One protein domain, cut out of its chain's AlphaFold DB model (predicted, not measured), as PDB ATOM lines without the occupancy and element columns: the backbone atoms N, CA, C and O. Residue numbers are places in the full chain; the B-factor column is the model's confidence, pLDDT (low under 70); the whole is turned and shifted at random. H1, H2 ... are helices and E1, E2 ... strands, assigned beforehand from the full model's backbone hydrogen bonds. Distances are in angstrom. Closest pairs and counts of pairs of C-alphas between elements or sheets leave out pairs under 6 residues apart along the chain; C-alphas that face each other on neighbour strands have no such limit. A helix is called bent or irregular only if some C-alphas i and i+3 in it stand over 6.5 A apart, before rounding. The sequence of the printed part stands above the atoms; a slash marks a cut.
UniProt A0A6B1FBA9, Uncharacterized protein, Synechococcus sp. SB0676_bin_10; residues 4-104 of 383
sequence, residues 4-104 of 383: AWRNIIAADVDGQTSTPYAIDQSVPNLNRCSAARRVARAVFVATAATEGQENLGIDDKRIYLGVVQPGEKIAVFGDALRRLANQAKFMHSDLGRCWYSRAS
ATOM      1  N   ALA A   4     -76.368 129.344 100.551       75.75
ATOM      2  CA  ALA A   4     -77.785 129.678 100.721       75.75
ATOM      3  C   ALA A   4     -78.378 130.426  99.512       75.75
ATOM      4  O   ALA A   4     -79.474 130.103  99.064       75.75
ATOM      5  N   TRP A   5     -77.619 131.350  98.912       87.19
ATOM      6  CA  TRP A   5     -78.086 132.121  97.760       87.19
ATOM      7  C   TRP A   5     -78.291 131.274  96.504       87.19
ATOM      8  O   TRP A   5     -79.155 131.598  95.699       87.19
ATOM      9  N   ARG A   6     -77.567 130.157  96.337       88.88
ATOM     10  CA  ARG A   6     -77.774 129.267  95.181       88.88
ATOM     11  C   ARG A   6     -79.168 128.647  95.171       88.88
ATOM     12  O   ARG A   6     -79.795 128.605  94.118       88.88
ATOM     13  N   ASN A   7     -79.658 128.219  96.334       87.56
ATOM     14  CA  ASN A   7     -80.994 127.635  96.452       87.56
ATOM     15  C   ASN A   7     -82.077 128.683  96.175       87.56
ATOM     16  O   ASN A   7     -83.037 128.395  95.468       87.56
ATOM     17  N   ILE A   8     -81.884 129.911  96.666       89.69
ATOM     18  CA  ILE A   8     -82.805 131.030  96.430       89.69
ATOM     19  C   ILE A   8     -82.830 131.405  94.947       89.69
ATOM     20  O   ILE A   8     -83.905 131.563  94.380       89.69
ATOM     21  N   ILE A   9     -81.670 131.478  94.285       93.00
ATOM     22  CA  ILE A   9     -81.604 131.768  92.848       93.00
ATOM     23  C   ILE A   9     -82.364 130.706  92.047       93.00
ATOM     24  O   ILE A   9     -83.171 131.044  91.182       93.00
ATOM     25  N   ALA A  10     -82.140 129.427  92.351       91.81
ATOM     26  CA  ALA A  10     -82.810 128.329  91.662       91.81
ATOM     27  C   ALA A  10     -84.329 128.313  91.911       91.81
ATOM     28  O   ALA A  10     -85.091 128.038  90.990       91.81
ATOM     29  N   ALA A  11     -84.782 128.619  93.128       89.94
ATOM     30  CA  ALA A  11     -86.201 128.564  93.474       89.94
ATOM     31  C   ALA A  11     -86.983 129.823  93.063       89.94
ATOM     32  O   ALA A  11     -88.127 129.715  92.633       89.94
ATOM     33  N   ASP A  12     -86.382 131.006  93.165       92.12
ATOM     34  CA  ASP A  12     -87.123 132.270  93.211       92.12
ATOM     35  C   ASP A  12     -86.548 133.388  92.332       92.12
ATOM     36  O   ASP A  12     -87.094 134.490  92.338       92.12
ATOM     37  N   VAL A  13     -85.478 133.134  91.568       92.94
ATOM     38  CA  VAL A  13     -84.883 134.141  90.668       92.94
ATOM     39  C   VAL A  13     -84.825 133.652  89.224       92.94
ATOM     40  O   VAL A  13     -85.338 134.332  88.338       92.94
ATOM     41  N   ASP A  14     -84.188 132.504  88.969       90.56
ATOM     42  CA  ASP A  14     -83.861 132.101  87.595       90.56
ATOM     43  C   ASP A  14     -83.754 130.590  87.318       90.56
ATOM     44  O   ASP A  14     -83.135 130.168  86.341       90.56
ATOM     45  N   GLY A  15     -84.333 129.736  88.159       90.50
ATOM     46  CA  GLY A  15     -84.404 128.300  87.860       90.50
ATOM     47  C   GLY A  15     -85.484 127.932  86.839       90.50
ATOM     48  O   GLY A  15     -86.451 128.664  86.628       90.50
ATOM     49  N   GLN A  16     -85.353 126.741  86.248       87.75
ATOM     50  CA  GLN A  16     -86.321 126.198  85.280       87.75
ATOM     51  C   GLN A  16     -87.688 125.885  85.906       87.75
ATOM     52  O   GLN A  16     -88.701 125.924  85.223       87.75
ATOM     53  N   THR A  17     -87.722 125.610  87.210       89.88
ATOM     54  CA  THR A  17     -88.947 125.398  87.997       89.88
ATOM     55  C   THR A  17     -89.152 126.523  89.013       89.88
ATOM     56  O   THR A  17     -89.736 126.305  90.073       89.88
ATOM     57  N   SER A  18     -88.590 127.706  88.745       93.62
ATOM     58  CA  SER A  18     -88.637 128.824  89.685       93.62
ATOM     59  C   SER A  18     -89.996 129.518  89.699       93.62
ATOM     60  O   SER A  18     -90.721 129.514  88.701       93.62
ATOM     61  N   THR A  19     -90.319 130.178  90.811       93.19
ATOM     62  CA  THR A  19     -91.551 130.965  90.957       93.19
ATOM     63  C   THR A  19     -91.724 132.010  89.840       93.19
ATOM     64  O   THR A  19     -92.791 132.038  89.226       93.19
ATOM     65  N   PRO A  20     -90.703 132.816  89.470       95.69
ATOM     66  CA  PRO A  20     -90.824 133.755  88.355       95.69
ATOM     67  C   PRO A  20     -91.099 133.070  87.011       95.69
ATOM     68  O   PRO A  20     -91.881 133.581  86.216       95.69
ATOM     69  N   TYR A  21     -90.496 131.902  86.760       95.56
ATOM     70  CA  TYR A  21     -90.762 131.138  85.542       95.56
ATOM     71  C   TYR A  21     -92.215 130.647  85.489       95.56
ATOM     72  O   TYR A  21     -92.876 130.812  84.466       95.56
ATOM     73  N   ALA A  22     -92.733 130.104  86.594       94.88
ATOM     74  CA  ALA A  22     -94.126 129.668  86.685       94.88
ATOM     75  C   ALA A  22     -95.111 130.835  86.483       94.88
ATOM     76  O   ALA A  22     -96.091 130.695  85.750       94.88
ATOM     77  N   ILE A  23     -94.820 132.006  87.065       94.62
ATOM     78  CA  ILE A  23     -95.616 133.227  86.864       94.62
ATOM     79  C   ILE A  23     -95.628 133.628  85.388       94.62
ATOM     80  O   ILE A  23     -96.705 133.867  84.840       94.62
ATOM     81  N   ASP A  24     -94.462 133.661  84.738       95.75
ATOM     82  CA  ASP A  24     -94.361 133.972  83.312       95.75
ATOM     83  C   ASP A  24     -95.197 132.988  82.476       95.75
ATOM     84  O   ASP A  24     -95.987 133.432  81.650       95.75
ATOM     85  N   GLN A  25     -95.114 131.675  82.727       94.94
ATOM     86  CA  GLN A  25     -95.910 130.677  81.994       94.94
ATOM     87  C   GLN A  25     -97.423 130.817  82.219       94.94
ATOM     88  O   GLN A  25     -98.204 130.557  81.305       94.94
ATOM     89  N   SER A  26     -97.847 131.245  83.411       93.56
ATOM     90  CA  SER A  26     -99.270 131.357  83.755       93.56
ATOM     91  C   SER A  26    -100.006 132.483  83.017       93.56
ATOM     92  O   SER A  26    -101.230 132.442  82.901       93.56
ATOM     93  N   VAL A  27     -99.286 133.494  82.514       94.25
ATOM     94  CA  VAL A  27     -99.881 134.665  81.854       94.25
ATOM     95  C   VAL A  27     -99.161 134.951  80.533       94.25
ATOM     96  O   VAL A  27     -98.017 135.409  80.551       94.25
ATOM     97  N   PRO A  28     -99.826 134.809  79.367       92.94
ATOM     98  CA  PRO A  28     -99.185 134.974  78.056       92.94
ATOM     99  C   PRO A  28     -98.447 136.308  77.864       92.94
ATOM    100  O   PRO A  28     -97.360 136.347  77.286       92.94
ATOM    101  N   ASN A  29     -99.008 137.405  78.386       92.12
ATOM    102  CA  ASN A  29     -98.396 138.734  78.303       92.12
ATOM    103  C   ASN A  29     -97.108 138.851  79.129       92.12
ATOM    104  O   ASN A  29     -96.185 139.541  78.701       92.12
ATOM    105  N   LEU A  30     -97.034 138.177  80.285       93.62
ATOM    106  CA  LEU A  30     -95.812 138.116  81.088       93.62
ATOM    107  C   LEU A  30     -94.776 137.232  80.382       93.62
ATOM    108  O   LEU A  30     -93.630 137.651  80.224       93.62
ATOM    109  N   ASN A  31     -95.206 136.074  79.859       94.19
ATOM    110  CA  ASN A  31     -94.347 135.112  79.159       94.19
ATOM    111  C   ASN A  31     -93.619 135.721  77.960       94.19
ATOM    112  O   ASN A  31     -92.408 135.550  77.814       94.19
ATOM    113  N   ARG A  32     -94.344 136.483  77.124       93.19
ATOM    114  CA  ARG A  32     -93.803 137.116  75.907       93.19
ATOM    115  C   ARG A  32     -92.545 137.936  76.188       93.19
ATOM    116  O   ARG A  32     -91.628 137.953  75.375       93.19
ATOM    117  N   CYS A  33     -92.515 138.601  77.337       92.69
ATOM    118  CA  CYS A  33     -91.392 139.417  77.768       92.69
ATOM    119  C   CYS A  33     -90.556 138.728  78.860       92.69
ATOM    120  O   CYS A  33     -89.533 139.266  79.259       92.69
ATOM    121  N   SER A  34     -90.922 137.547  79.360       94.38
ATOM    122  CA  SER A  34     -90.310 136.976  80.574       94.38
ATOM    123  C   SER A  34     -90.244 137.999  81.721       94.38
ATOM    124  O   SER A  34     -89.190 138.228  82.327       94.38
ATOM    125  N   ALA A  35     -91.353 138.717  81.912       95.62
ATOM    126  CA  ALA A  35     -91.414 139.901  82.757       95.62
ATOM    127  C   ALA A  35     -91.072 139.574  84.217       95.62
ATOM    128  O   ALA A  35     -90.271 140.285  84.825       95.62
ATOM    129  N   ALA A  36     -91.606 138.477  84.760       96.12
ATOM    130  CA  ALA A  36     -91.351 138.075  86.137       96.12
ATOM    131  C   ALA A  36     -89.886 137.685  86.342       96.12
ATOM    132  O   ALA A  36     -89.258 138.168  87.284       96.12
ATOM    133  N   ARG A  37     -89.282 136.901  85.440       95.81
ATOM    134  CA  ARG A  37     -87.846 136.579  85.547       95.81
ATOM    135  C   ARG A  37     -86.957 137.818  85.484       95.81
ATOM    136  O   ARG A  37     -86.010 137.923  86.262       95.81
ATOM    137  N   ARG A  38     -87.249 138.780  84.601       96.00
ATOM    138  CA  ARG A  38     -86.469 140.030  84.530       96.00
ATOM    139  C   ARG A  38     -86.577 140.845  85.816       96.00
ATOM    140  O   ARG A  38     -85.550 141.275  86.337       96.00
ATOM    141  N   VAL A  39     -87.791 141.011  86.341       96.69
ATOM    142  CA  VAL A  39     -88.034 141.712  87.611       96.69
ATOM    143  C   VAL A  39     -87.304 141.020  88.760       96.69
ATOM    144  O   VAL A  39     -86.550 141.673  89.479       96.69
ATOM    145  N   ALA A  40     -87.454 139.702  88.893       96.12
ATOM    146  CA  ALA A  40     -86.802 138.916  89.934       96.12
ATOM    147  C   ALA A  40     -85.272 139.064  89.896       96.12
ATOM    148  O   ALA A  40     -84.653 139.366  90.916       96.12
ATOM    149  N   ARG A  41     -84.655 138.937  88.714       95.38
ATOM    150  CA  ARG A  41     -83.205 139.125  88.532       95.38
ATOM    151  C   ARG A  41     -82.753 140.536  88.908       95.38
ATOM    152  O   ARG A  41     -81.751 140.672  89.605       95.38
ATOM    153  N   ALA A  42     -83.478 141.569  88.478       95.19
ATOM    154  CA  ALA A  42     -83.124 142.955  88.777       95.19
ATOM    155  C   ALA A  42     -83.175 143.246  90.282       95.19
ATOM    156  O   ALA A  42     -82.213 143.780  90.837       95.19
ATOM    157  N   VAL A  43     -84.251 142.829  90.960       94.69
ATOM    158  CA  VAL A  43     -84.374 142.980  92.418       94.69
ATOM    159  C   VAL A  43     -83.290 142.183  93.134       94.69
ATOM    160  O   VAL A  43     -82.652 142.707  94.047       94.69
ATOM    161  N   PHE A  44     -83.025 140.948  92.707       93.50
ATOM    162  CA  PHE A  44     -81.986 140.110  93.297       93.50
ATOM    163  C   PHE A  44     -80.601 140.755  93.206       93.50
ATOM    164  O   PHE A  44     -79.936 140.924  94.226       93.50
ATOM    165  N   VAL A  45     -80.182 141.165  92.006       92.50
ATOM    166  CA  VAL A  45     -78.866 141.789  91.788       92.50
ATOM    167  C   VAL A  45     -78.721 143.072  92.605       92.50
ATOM    168  O   VAL A  45     -77.654 143.324  93.158       92.50
ATOM    169  N   ALA A  46     -79.792 143.857  92.726       90.62
ATOM    170  CA  ALA A  46     -79.763 145.115  93.459       90.62
ATOM    171  C   ALA A  46     -79.764 144.958  94.989       90.62
ATOM    172  O   ALA A  46     -79.318 145.870  95.682       90.62
ATOM    173  N   THR A  47     -80.284 143.847  95.527       91.19
ATOM    174  CA  THR A  47     -80.577 143.732  96.971       91.19
ATOM    175  C   THR A  47     -79.858 142.592  97.683       91.19
ATOM    176  O   THR A  47     -79.650 142.668  98.890       91.19
ATOM    177  N   ALA A  48     -79.395 141.557  96.975       86.25
ATOM    178  CA  ALA A  48     -78.751 140.407  97.616       86.25
ATOM    179  C   ALA A  48     -77.456 140.780  98.366       86.25
ATOM    180  O   ALA A  48     -77.119 140.155  99.369       86.25
ATOM    181  N   ALA A  49     -76.729 141.800  97.895       83.00
ATOM    182  CA  ALA A  49     -75.503 142.284  98.536       83.00
ATOM    183  C   ALA A  49     -75.759 143.223  99.728       83.00
ATOM    184  O   ALA A  49     -74.858 143.425 100.539       83.00
ATOM    185  N   THR A  50     -76.962 143.791  99.839       80.44
ATOM    186  CA  THR A  50     -77.345 144.720 100.915       80.44
ATOM    187  C   THR A  50     -78.127 144.031 102.031       80.44
ATOM    188  O   THR A  50     -78.620 144.686 102.949       80.44
ATOM    189  N   GLU A  51     -78.226 142.701 101.993       75.06
ATOM    190  CA  GLU A  51     -78.911 141.937 103.023       75.06
ATOM    191  C   GLU A  51     -78.260 142.147 104.403       75.06
ATOM    192  O   GLU A  51     -77.090 141.826 104.612       75.06
ATOM    193  N   GLY A  52     -79.045 142.657 105.357       68.44
ATOM    194  CA  GLY A  52     -78.589 142.989 106.711       68.44
ATOM    195  C   GLY A  52     -78.257 144.469 106.930       68.44
ATOM    196  O   GLY A  52     -77.931 144.836 108.054       68.44
ATOM    197  N   GLN A  53     -78.356 145.317 105.900       74.69
ATOM    198  CA  GLN A  53     -78.275 146.775 106.049       74.69
ATOM    199  C   GLN A  53     -79.632 147.385 106.442       74.69
ATOM    200  O   GLN A  53     -80.673 146.785 106.197       74.69
ATOM    201  N   GLU A  54     -79.630 148.589 107.026       59.44
ATOM    202  CA  GLU A  54     -80.855 149.277 107.480       59.44
ATOM    203  C   GLU A  54     -81.773 149.722 106.326       59.44
ATOM    204  O   GLU A  54     -82.993 149.699 106.460       59.44
ATOM    205  N   ASN A  55     -81.215 150.079 105.163       60.16
ATOM    206  CA  ASN A  55     -81.981 150.513 103.988       60.16
ATOM    207  C   ASN A  55     -82.159 149.371 102.982       60.16
ATOM    208  O   ASN A  55     -81.481 149.317 101.952       60.16
ATOM    209  N   LEU A  56     -83.083 148.458 103.277       74.31
ATOM    210  CA  LEU A  56     -83.401 147.340 102.392       74.31
ATOM    211  C   LEU A  56     -84.295 147.779 101.220       74.31
ATOM    212  O   LEU A  56     -85.220 148.582 101.351       74.31
ATOM    213  N   GLY A  57     -84.009 147.198 100.059       85.88
ATOM    214  CA  GLY A  57     -84.904 147.198  98.910       85.88
ATOM    215  C   GLY A  57     -84.796 148.357  97.936       85.88
ATOM    216  O   GLY A  57     -84.201 149.406  98.189       85.88
ATOM    217  N   ILE A  58     -85.391 148.113  96.775       92.12
ATOM    218  CA  ILE A  58     -85.468 149.044  95.656       92.12
ATOM    219  C   ILE A  58     -86.926 149.352  95.334       92.12
ATOM    220  O   ILE A  58     -87.796 148.497  95.496       92.12
ATOM    221  N   ASP A  59     -87.186 150.583  94.908       93.19
ATOM    222  CA  ASP A  59     -88.516 151.038  94.522       93.19
ATOM    223  C   ASP A  59     -88.879 150.601  93.099       93.19
ATOM    224  O   ASP A  59     -88.019 150.436  92.227       93.19
ATOM    225  N   ASP A  60     -90.181 150.495  92.854       92.94
ATOM    226  CA  ASP A  60     -90.775 150.102  91.576       92.94
ATOM    227  C   ASP A  60     -90.185 150.855  90.376       92.94
ATOM    228  O   ASP A  60     -89.892 150.255  89.344       92.94
ATOM    229  N   LYS A  61     -89.946 152.168  90.501       93.56
ATOM    230  CA  LYS A  61     -89.432 152.987  89.391       93.56
ATOM    231  C   LYS A  61     -88.015 152.573  88.996       93.56
ATOM    232  O   LYS A  61     -87.721 152.494  87.802       93.56
ATOM    233  N   ARG A  62     -87.150 152.278  89.972       93.69
ATOM    234  CA  ARG A  62     -85.792 151.768  89.718       93.69
ATOM    235  C   ARG A  62     -85.814 150.362  89.142       93.69
ATOM    236  O   ARG A  62     -85.022 150.076  88.247       93.69
ATOM    237  N   ILE A  63     -86.737 149.515  89.604       94.50
ATOM    238  CA  ILE A  63     -86.952 148.186  89.017       94.50
ATOM    239  C   ILE A  63     -87.294 148.338  87.535       94.50
ATOM    240  O   ILE A  63     -86.606 147.767  86.693       94.50
ATOM    241  N   TYR A  64     -88.308 149.147  87.209       94.56
ATOM    242  CA  TYR A  64     -88.767 149.344  85.831       94.56
ATOM    243  C   TYR A  64     -87.670 149.902  84.926       94.56
ATOM    244  O   TYR A  64     -87.493 149.401  83.817       94.56
ATOM    245  N   LEU A  65     -86.884 150.866  85.414       93.94
ATOM    246  CA  LEU A  65     -85.749 151.414  84.670       93.94
ATOM    247  C   LEU A  65     -84.713 150.339  84.292       93.94
ATOM    248  O   LEU A  65     -84.092 150.435  83.239       93.94
ATOM    249  N   GLY A  66     -84.537 149.316  85.132       91.81
ATOM    250  CA  GLY A  66     -83.585 148.233  84.890       91.81
ATOM    251  C   GLY A  66     -84.093 147.100  83.992       91.81
ATOM    252  O   GLY A  66     -83.274 146.321  83.506       91.81
ATOM    253  N   VAL A  67     -85.411 146.965  83.779       94.94
ATOM    254  CA  VAL A  67     -85.997 145.769  83.126       94.94
ATOM    255  C   VAL A  67     -86.803 146.041  81.861       94.94
ATOM    256  O   VAL A  67     -86.921 145.139  81.024       94.94
ATOM    257  N   VAL A  68     -87.378 147.239  81.726       95.19
ATOM    258  CA  VAL A  68     -88.281 147.589  80.622       95.19
ATOM    259  C   VAL A  68     -87.467 147.976  79.391       95.19
ATOM    260  O   VAL A  68     -86.616 148.863  79.458       95.19
ATOM    261  N   GLN A  69     -87.748 147.342  78.253       94.12
ATOM    262  CA  GLN A  69     -87.123 147.664  76.968       94.12
ATOM    263  C   GLN A  69     -88.037 148.542  76.092       94.12
ATOM    264  O   GLN A  69     -89.257 148.571  76.294       94.12
ATOM    265  N   PRO A  70     -87.481 149.262  75.094       93.62
ATOM    266  CA  PRO A  70     -88.281 150.036  74.148       93.62
ATOM    267  C   PRO A  70     -89.368 149.192  73.471       93.62
ATOM    268  O   PRO A  70     -89.112 148.090  72.994       93.62
ATOM    269  N   GLY A  71     -90.592 149.724  73.418       91.31
ATOM    270  CA  GLY A  71     -91.759 149.030  72.857       91.31
ATOM    271  C   GLY A  71     -92.512 148.129  73.845       91.31
ATOM    272  O   GLY A  71     -93.595 147.645  73.515       91.31
ATOM    273  N   GLU A  72     -92.003 147.939  75.064       94.62
ATOM    274  CA  GLU A  72     -92.687 147.181  76.111       94.62
ATOM    275  C   GLU A  72     -93.521 148.087  77.030       94.62
ATOM    276  O   GLU A  72     -93.206 149.253  77.268       94.62
ATOM    277  N   LYS A  73     -94.618 147.548  77.571       94.44
ATOM    278  CA  LYS A  73     -95.524 148.298  78.453       94.44
ATOM    279  C   LYS A  73     -95.119 148.114  79.915       94.44
ATOM    280  O   LYS A  73     -95.148 146.995  80.417       94.44
ATOM    281  N   ILE A  74     -94.867 149.216  80.626       94.44
ATOM    282  CA  ILE A  74     -94.487 149.214  82.057       94.44
ATOM    283  C   ILE A  74     -95.500 148.445  82.923       94.44
ATOM    284  O   ILE A  74     -95.111 147.703  83.820       94.44
ATOM    285  N   ALA A  75     -96.798 148.550  82.617       94.50
ATOM    286  CA  ALA A  75     -97.861 147.872  83.364       94.50
ATOM    287  C   ALA A  75     -97.684 146.341  83.455       94.50
ATOM    288  O   ALA A  75     -98.067 145.747  84.459       94.50
ATOM    289  N   VAL A  76     -97.067 145.711  82.445       94.94
ATOM    290  CA  VAL A  76     -96.774 144.264  82.432       94.94
ATOM    291  C   VAL A  76     -95.777 143.910  83.541       94.94
ATOM    292  O   VAL A  76     -95.956 142.925  84.250       94.94
ATOM    293  N   PHE A  77     -94.759 144.747  83.743       96.12
ATOM    294  CA  PHE A  77     -93.748 144.551  84.781       96.12
ATOM    295  C   PHE A  77     -94.274 144.903  86.174       96.12
ATOM    296  O   PHE A  77     -93.881 144.261  87.143       96.12
ATOM    297  N   GLY A  78     -95.201 145.860  86.278       93.88
ATOM    298  CA  GLY A  78     -95.910 146.129  87.530       93.88
ATOM    299  C   GLY A  78     -96.801 144.964  87.973       93.88
ATOM    300  O   GLY A  78     -96.804 144.610  89.151       93.88
ATOM    301  N   ASP A  79     -97.505 144.312  87.039       94.56
ATOM    302  CA  ASP A  79     -98.258 143.086  87.346       94.56
ATOM    303  C   ASP A  79     -97.321 141.934  87.745       94.56
ATOM    304  O   ASP A  79     -97.566 141.248  88.738       94.56
ATOM    305  N   ALA A  80     -96.198 141.769  87.036       95.44
ATOM    306  CA  ALA A  80     -95.181 140.779  87.382       95.44
ATOM    307  C   ALA A  80     -94.612 140.993  88.795       95.44
ATOM    308  O   ALA A  80     -94.535 140.041  89.571       95.44
ATOM    309  N   LEU A  81     -94.260 142.236  89.149       94.62
ATOM    310  CA  LEU A  81     -93.741 142.588  90.472       94.62
ATOM    311  C   LEU A  81     -94.759 142.291  91.575       94.62
ATOM    312  O   LEU A  81     -94.415 141.657  92.569       94.62
ATOM    313  N   ARG A  82     -96.028 142.669  91.375       92.12
ATOM    314  CA  ARG A  82     -97.105 142.381  92.335       92.12
ATOM    315  C   ARG A  82     -97.292 140.879  92.552       92.12
ATOM    316  O   ARG A  82     -97.462 140.435  93.683       92.12
ATOM    317  N   ARG A  83     -97.257 140.081  91.481       92.94
ATOM    318  CA  ARG A  83     -97.357 138.613  91.572       92.94
ATOM    319  C   ARG A  83     -96.159 138.011  92.300       92.94
ATOM    320  O   ARG A  83     -96.357 137.138  93.138       92.94
ATOM    321  N   LEU A  84     -94.948 138.493  92.025       92.69
ATOM    322  CA  LEU A  84     -93.736 138.050  92.715       92.69
ATOM    323  C   LEU A  84     -93.774 138.374  94.207       92.69
ATOM    324  O   LEU A  84     -93.512 137.483  95.006       92.69
ATOM    325  N   ALA A  85     -94.173 139.590  94.577       88.81
ATOM    326  CA  ALA A  85     -94.321 139.992  95.976       88.81
ATOM    327  C   ALA A  85     -95.280 139.071  96.759       88.81
ATOM    328  O   ALA A  85     -95.071 138.822  97.944       88.81
ATOM    329  N   ASN A  86     -96.295 138.519  96.083       85.38
ATOM    330  CA  ASN A  86     -97.264 137.603  96.685       85.38
ATOM    331  C   ASN A  86     -96.831 136.124  96.665       85.38
ATOM    332  O   ASN A  86     -97.222 135.367  97.551       85.38
ATOM    333  N   GLN A  87     -96.084 135.677  95.649       88.94
ATOM    334  CA  GLN A  87     -95.835 134.246  95.407       88.94
ATOM    335  C   GLN A  87     -94.407 133.785  95.717       88.94
ATOM    336  O   GLN A  87     -94.204 132.600  95.997       88.94
ATOM    337  N   ALA A  88     -93.416 134.677  95.656       91.00
ATOM    338  CA  ALA A  88     -92.031 134.314  95.920       91.00
ATOM    339  C   ALA A  88     -91.814 134.032  97.416       91.00
ATOM    340  O   ALA A  88     -92.354 134.702  98.295       91.00
ATOM    341  N   LYS A  89     -91.001 133.018  97.707       88.50
ATOM    342  CA  LYS A  89     -90.676 132.549  99.060       88.50
ATOM    343  C   LYS A  89     -89.654 133.430  99.767       88.50
ATOM    344  O   LYS A  89     -89.664 133.479 100.991       88.50
ATOM    345  N   PHE A  90     -88.780 134.101  99.026       90.19
ATOM    346  CA  PHE A  90     -87.650 134.872  99.562       90.19
ATOM    347  C   PHE A  90     -87.664 136.350  99.158       90.19
ATOM    348  O   PHE A  90     -86.793 137.110  99.588       90.19
ATOM    349  N   MET A  91     -88.631 136.764  98.333       90.62
ATOM    350  CA  MET A  91     -88.866 138.178  98.053       90.62
ATOM    351  C   MET A  91     -89.788 138.756  99.123       90.62
ATOM    352  O   MET A  91     -90.827 138.180  99.443       90.62
ATOM    353  N   HIS A  92     -89.412 139.916  99.636       88.12
ATOM    354  CA  HIS A  92     -90.177 140.706 100.587       88.12
ATOM    355  C   HIS A  92     -90.548 142.035  99.940       88.12
ATOM    356  O   HIS A  92     -89.818 142.545  99.084       88.12
ATOM    357  N   SER A  93     -91.678 142.591 100.359       87.19
ATOM    358  CA  SER A  93     -92.150 143.893  99.904       87.19
ATOM    359  C   SER A  93     -92.715 144.677 101.075       87.19
ATOM    360  O   SER A  93     -93.567 144.154 101.795       87.19
ATOM    361  N   ASP A  94     -92.291 145.924 101.227       83.75
ATOM    362  CA  ASP A  94     -92.817 146.838 102.237       83.75
ATOM    363  C   ASP A  94     -92.783 148.280 101.726       83.75
ATOM    364  O   ASP A  94     -91.820 148.686 101.075       83.75
ATOM    365  N   LEU A  95     -93.851 149.043 101.977       82.62
ATOM    366  CA  LEU A  95     -93.988 150.462 101.602       82.62
ATOM    367  C   LEU A  95     -93.528 150.812 100.163       82.62
ATOM    368  O   LEU A  95     -92.945 151.869  99.919       82.62
ATOM    369  N   GLY A  96     -93.782 149.927  99.190       83.31
ATOM    370  CA  GLY A  96     -93.389 150.128  97.785       83.31
ATOM    371  C   GLY A  96     -91.906 149.872  97.485       83.31
ATOM    372  O   GLY A  96     -91.400 150.308  96.451       83.31
ATOM    373  N   ARG A  97     -91.198 149.183  98.383       89.62
ATOM    374  CA  ARG A  97     -89.840 148.671  98.181       89.62
ATOM    375  C   ARG A  97     -89.852 147.157  98.177       89.62
ATOM    376  O   ARG A  97     -90.532 146.547  98.996       89.62
ATOM    377  N   CYS A  98     -89.053 146.559  97.301       90.81
ATOM    378  CA  CYS A  98     -88.900 145.110  97.212       90.81
ATOM    379  C   CYS A  98     -87.438 144.698  97.404       90.81
ATOM    380  O   CYS A  98     -86.530 145.374  96.911       90.81
ATOM    381  N   TRP A  99     -87.202 143.587  98.101       92.44
ATOM    382  CA  TRP A  99     -85.866 143.014  98.297       92.44
ATOM    383  C   TRP A  99     -85.893 141.496  98.421       92.44
ATOM    384  O   TRP A  99     -86.920 140.905  98.743       92.44
ATOM    385  N   TYR A 100     -84.743 140.863  98.196       91.12
ATOM    386  CA  TYR A 100     -84.529 139.465  98.554       91.12
ATOM    387  C   TYR A 100     -83.821 139.342  99.900       91.12
ATOM    388  O   TYR A 100     -82.869 140.066 100.185       91.12
ATOM    389  N   SER A 101     -84.250 138.372 100.700       87.94
ATOM    390  CA  SER A 101     -83.537 137.935 101.899       87.94
ATOM    391  C   SER A 101     -83.502 136.410 101.958       87.94
ATOM    392  O   SER A 101     -84.343 135.728 101.383       87.94
ATOM    393  N   ARG A 102     -82.518 135.863 102.669       85.50
ATOM    394  CA  ARG A 102     -82.437 134.453 103.041       85.50
ATOM    395  C   ARG A 102     -83.552 134.034 103.992       85.50
ATOM    396  O   ARG A 102     -83.888 132.853 104.012       85.50
ATOM    397  N   ALA A 103     -84.114 134.968 104.760       82.19
ATOM    398  CA  ALA A 103     -85.302 134.704 105.556       82.19
ATOM    399  C   ALA A 103     -86.511 134.520 104.632       82.19
ATOM    400  O   ALA A 103     -86.723 135.302 103.701       82.19
ATOM    401  N   SER A 104     -87.307 133.485 104.884       83.81
ATOM    402  CA  SER A 104     -88.541 133.242 104.138       83.81
ATOM    403  C   SER A 104     -89.578 134.329 104.415       83.81
ATOM    404  O   SER A 104     -89.745 134.757 105.555       83.81
TER     405      SER A 104
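Overview. This is residues 4 to 104 of the 383 residues of an uncharacterized protein of Synechococcus sp. SB0676_bin_10 (UniProt A0A6B1FBA9). H1 and H2 follow each other nearly in line along one side of a compact helical body, and the longest helix, H4, runs back beside them. H6 lies across residues 35 to 40 of H4, H5 packs on H4, H3 sits at the far end of H2, and the small hairpin E1 and E2 covers parts of H4 and H6. The printed part has 101 residues, mostly helix by class, in the order H1 H2 H3 H4 H5 H6 E1 E2, with an antiparallel sheet E1 - E2. The radius of gyration of the C-alphas is 12.4 A, and the spans are 36 by 28 by 19 A.

Along the chain. H1, residues 4 to 12, begins at C-alpha 4 (-77.785, 129.678, 100.721). H2 is residues 19 to 26, and H3 residues 28 to 33. H4, residues 35 to 50, is 23.5 A long, with a kink of 26 degrees near residue 44; it is irregular, C-alphas 46 and 49 being 7.2 A apart. H5 is residues 60 to 67; H6, residues 74 to 87, is 20.1 A long. E1 is residues 91 to 94; E2, residues 97 to 100, ends at C-alpha 100 (-84.529, 139.465, 98.554).

Arrangement. H1 and H2 only just touch, with 3 pairs of C-alphas within 8 A, and only at the corner, Asp 12 to Thr 19. H2 touches H4, C-alphas of Pro 20 and Ala 36 closest at 4.9 A, opposite ways at a shallow tilt of 12 degrees. H3 touches H6, closest at the C-alphas of Leu 30 and Val 76, 6.4 A. H4, with residues 35 to 40 alone, touches H6 at a steep tilt of 65 degrees, closest at the C-alphas of Ala 36 and Ala 80, 4.9 A. H4 touches H5, C-alphas of Arg 38 and Val 67 closest at 5.9 A. In the hairpin E1 and E2, N 92 and O 99 are 2.8 A apart, within hydrogen-bond range. Every O i to N i+4 pair is within range in H1, H2, H5 and H6, but 1 of 2 in H3 and 10 of 12 in H4.

Size, cuts and confidence. The C-alphas farthest apart, of Pro 28 and Glu 54, are 37.5 A apart. The printed part has no cut, and no link is long. pLDDT is under 70 at residues 52, 54 and 55.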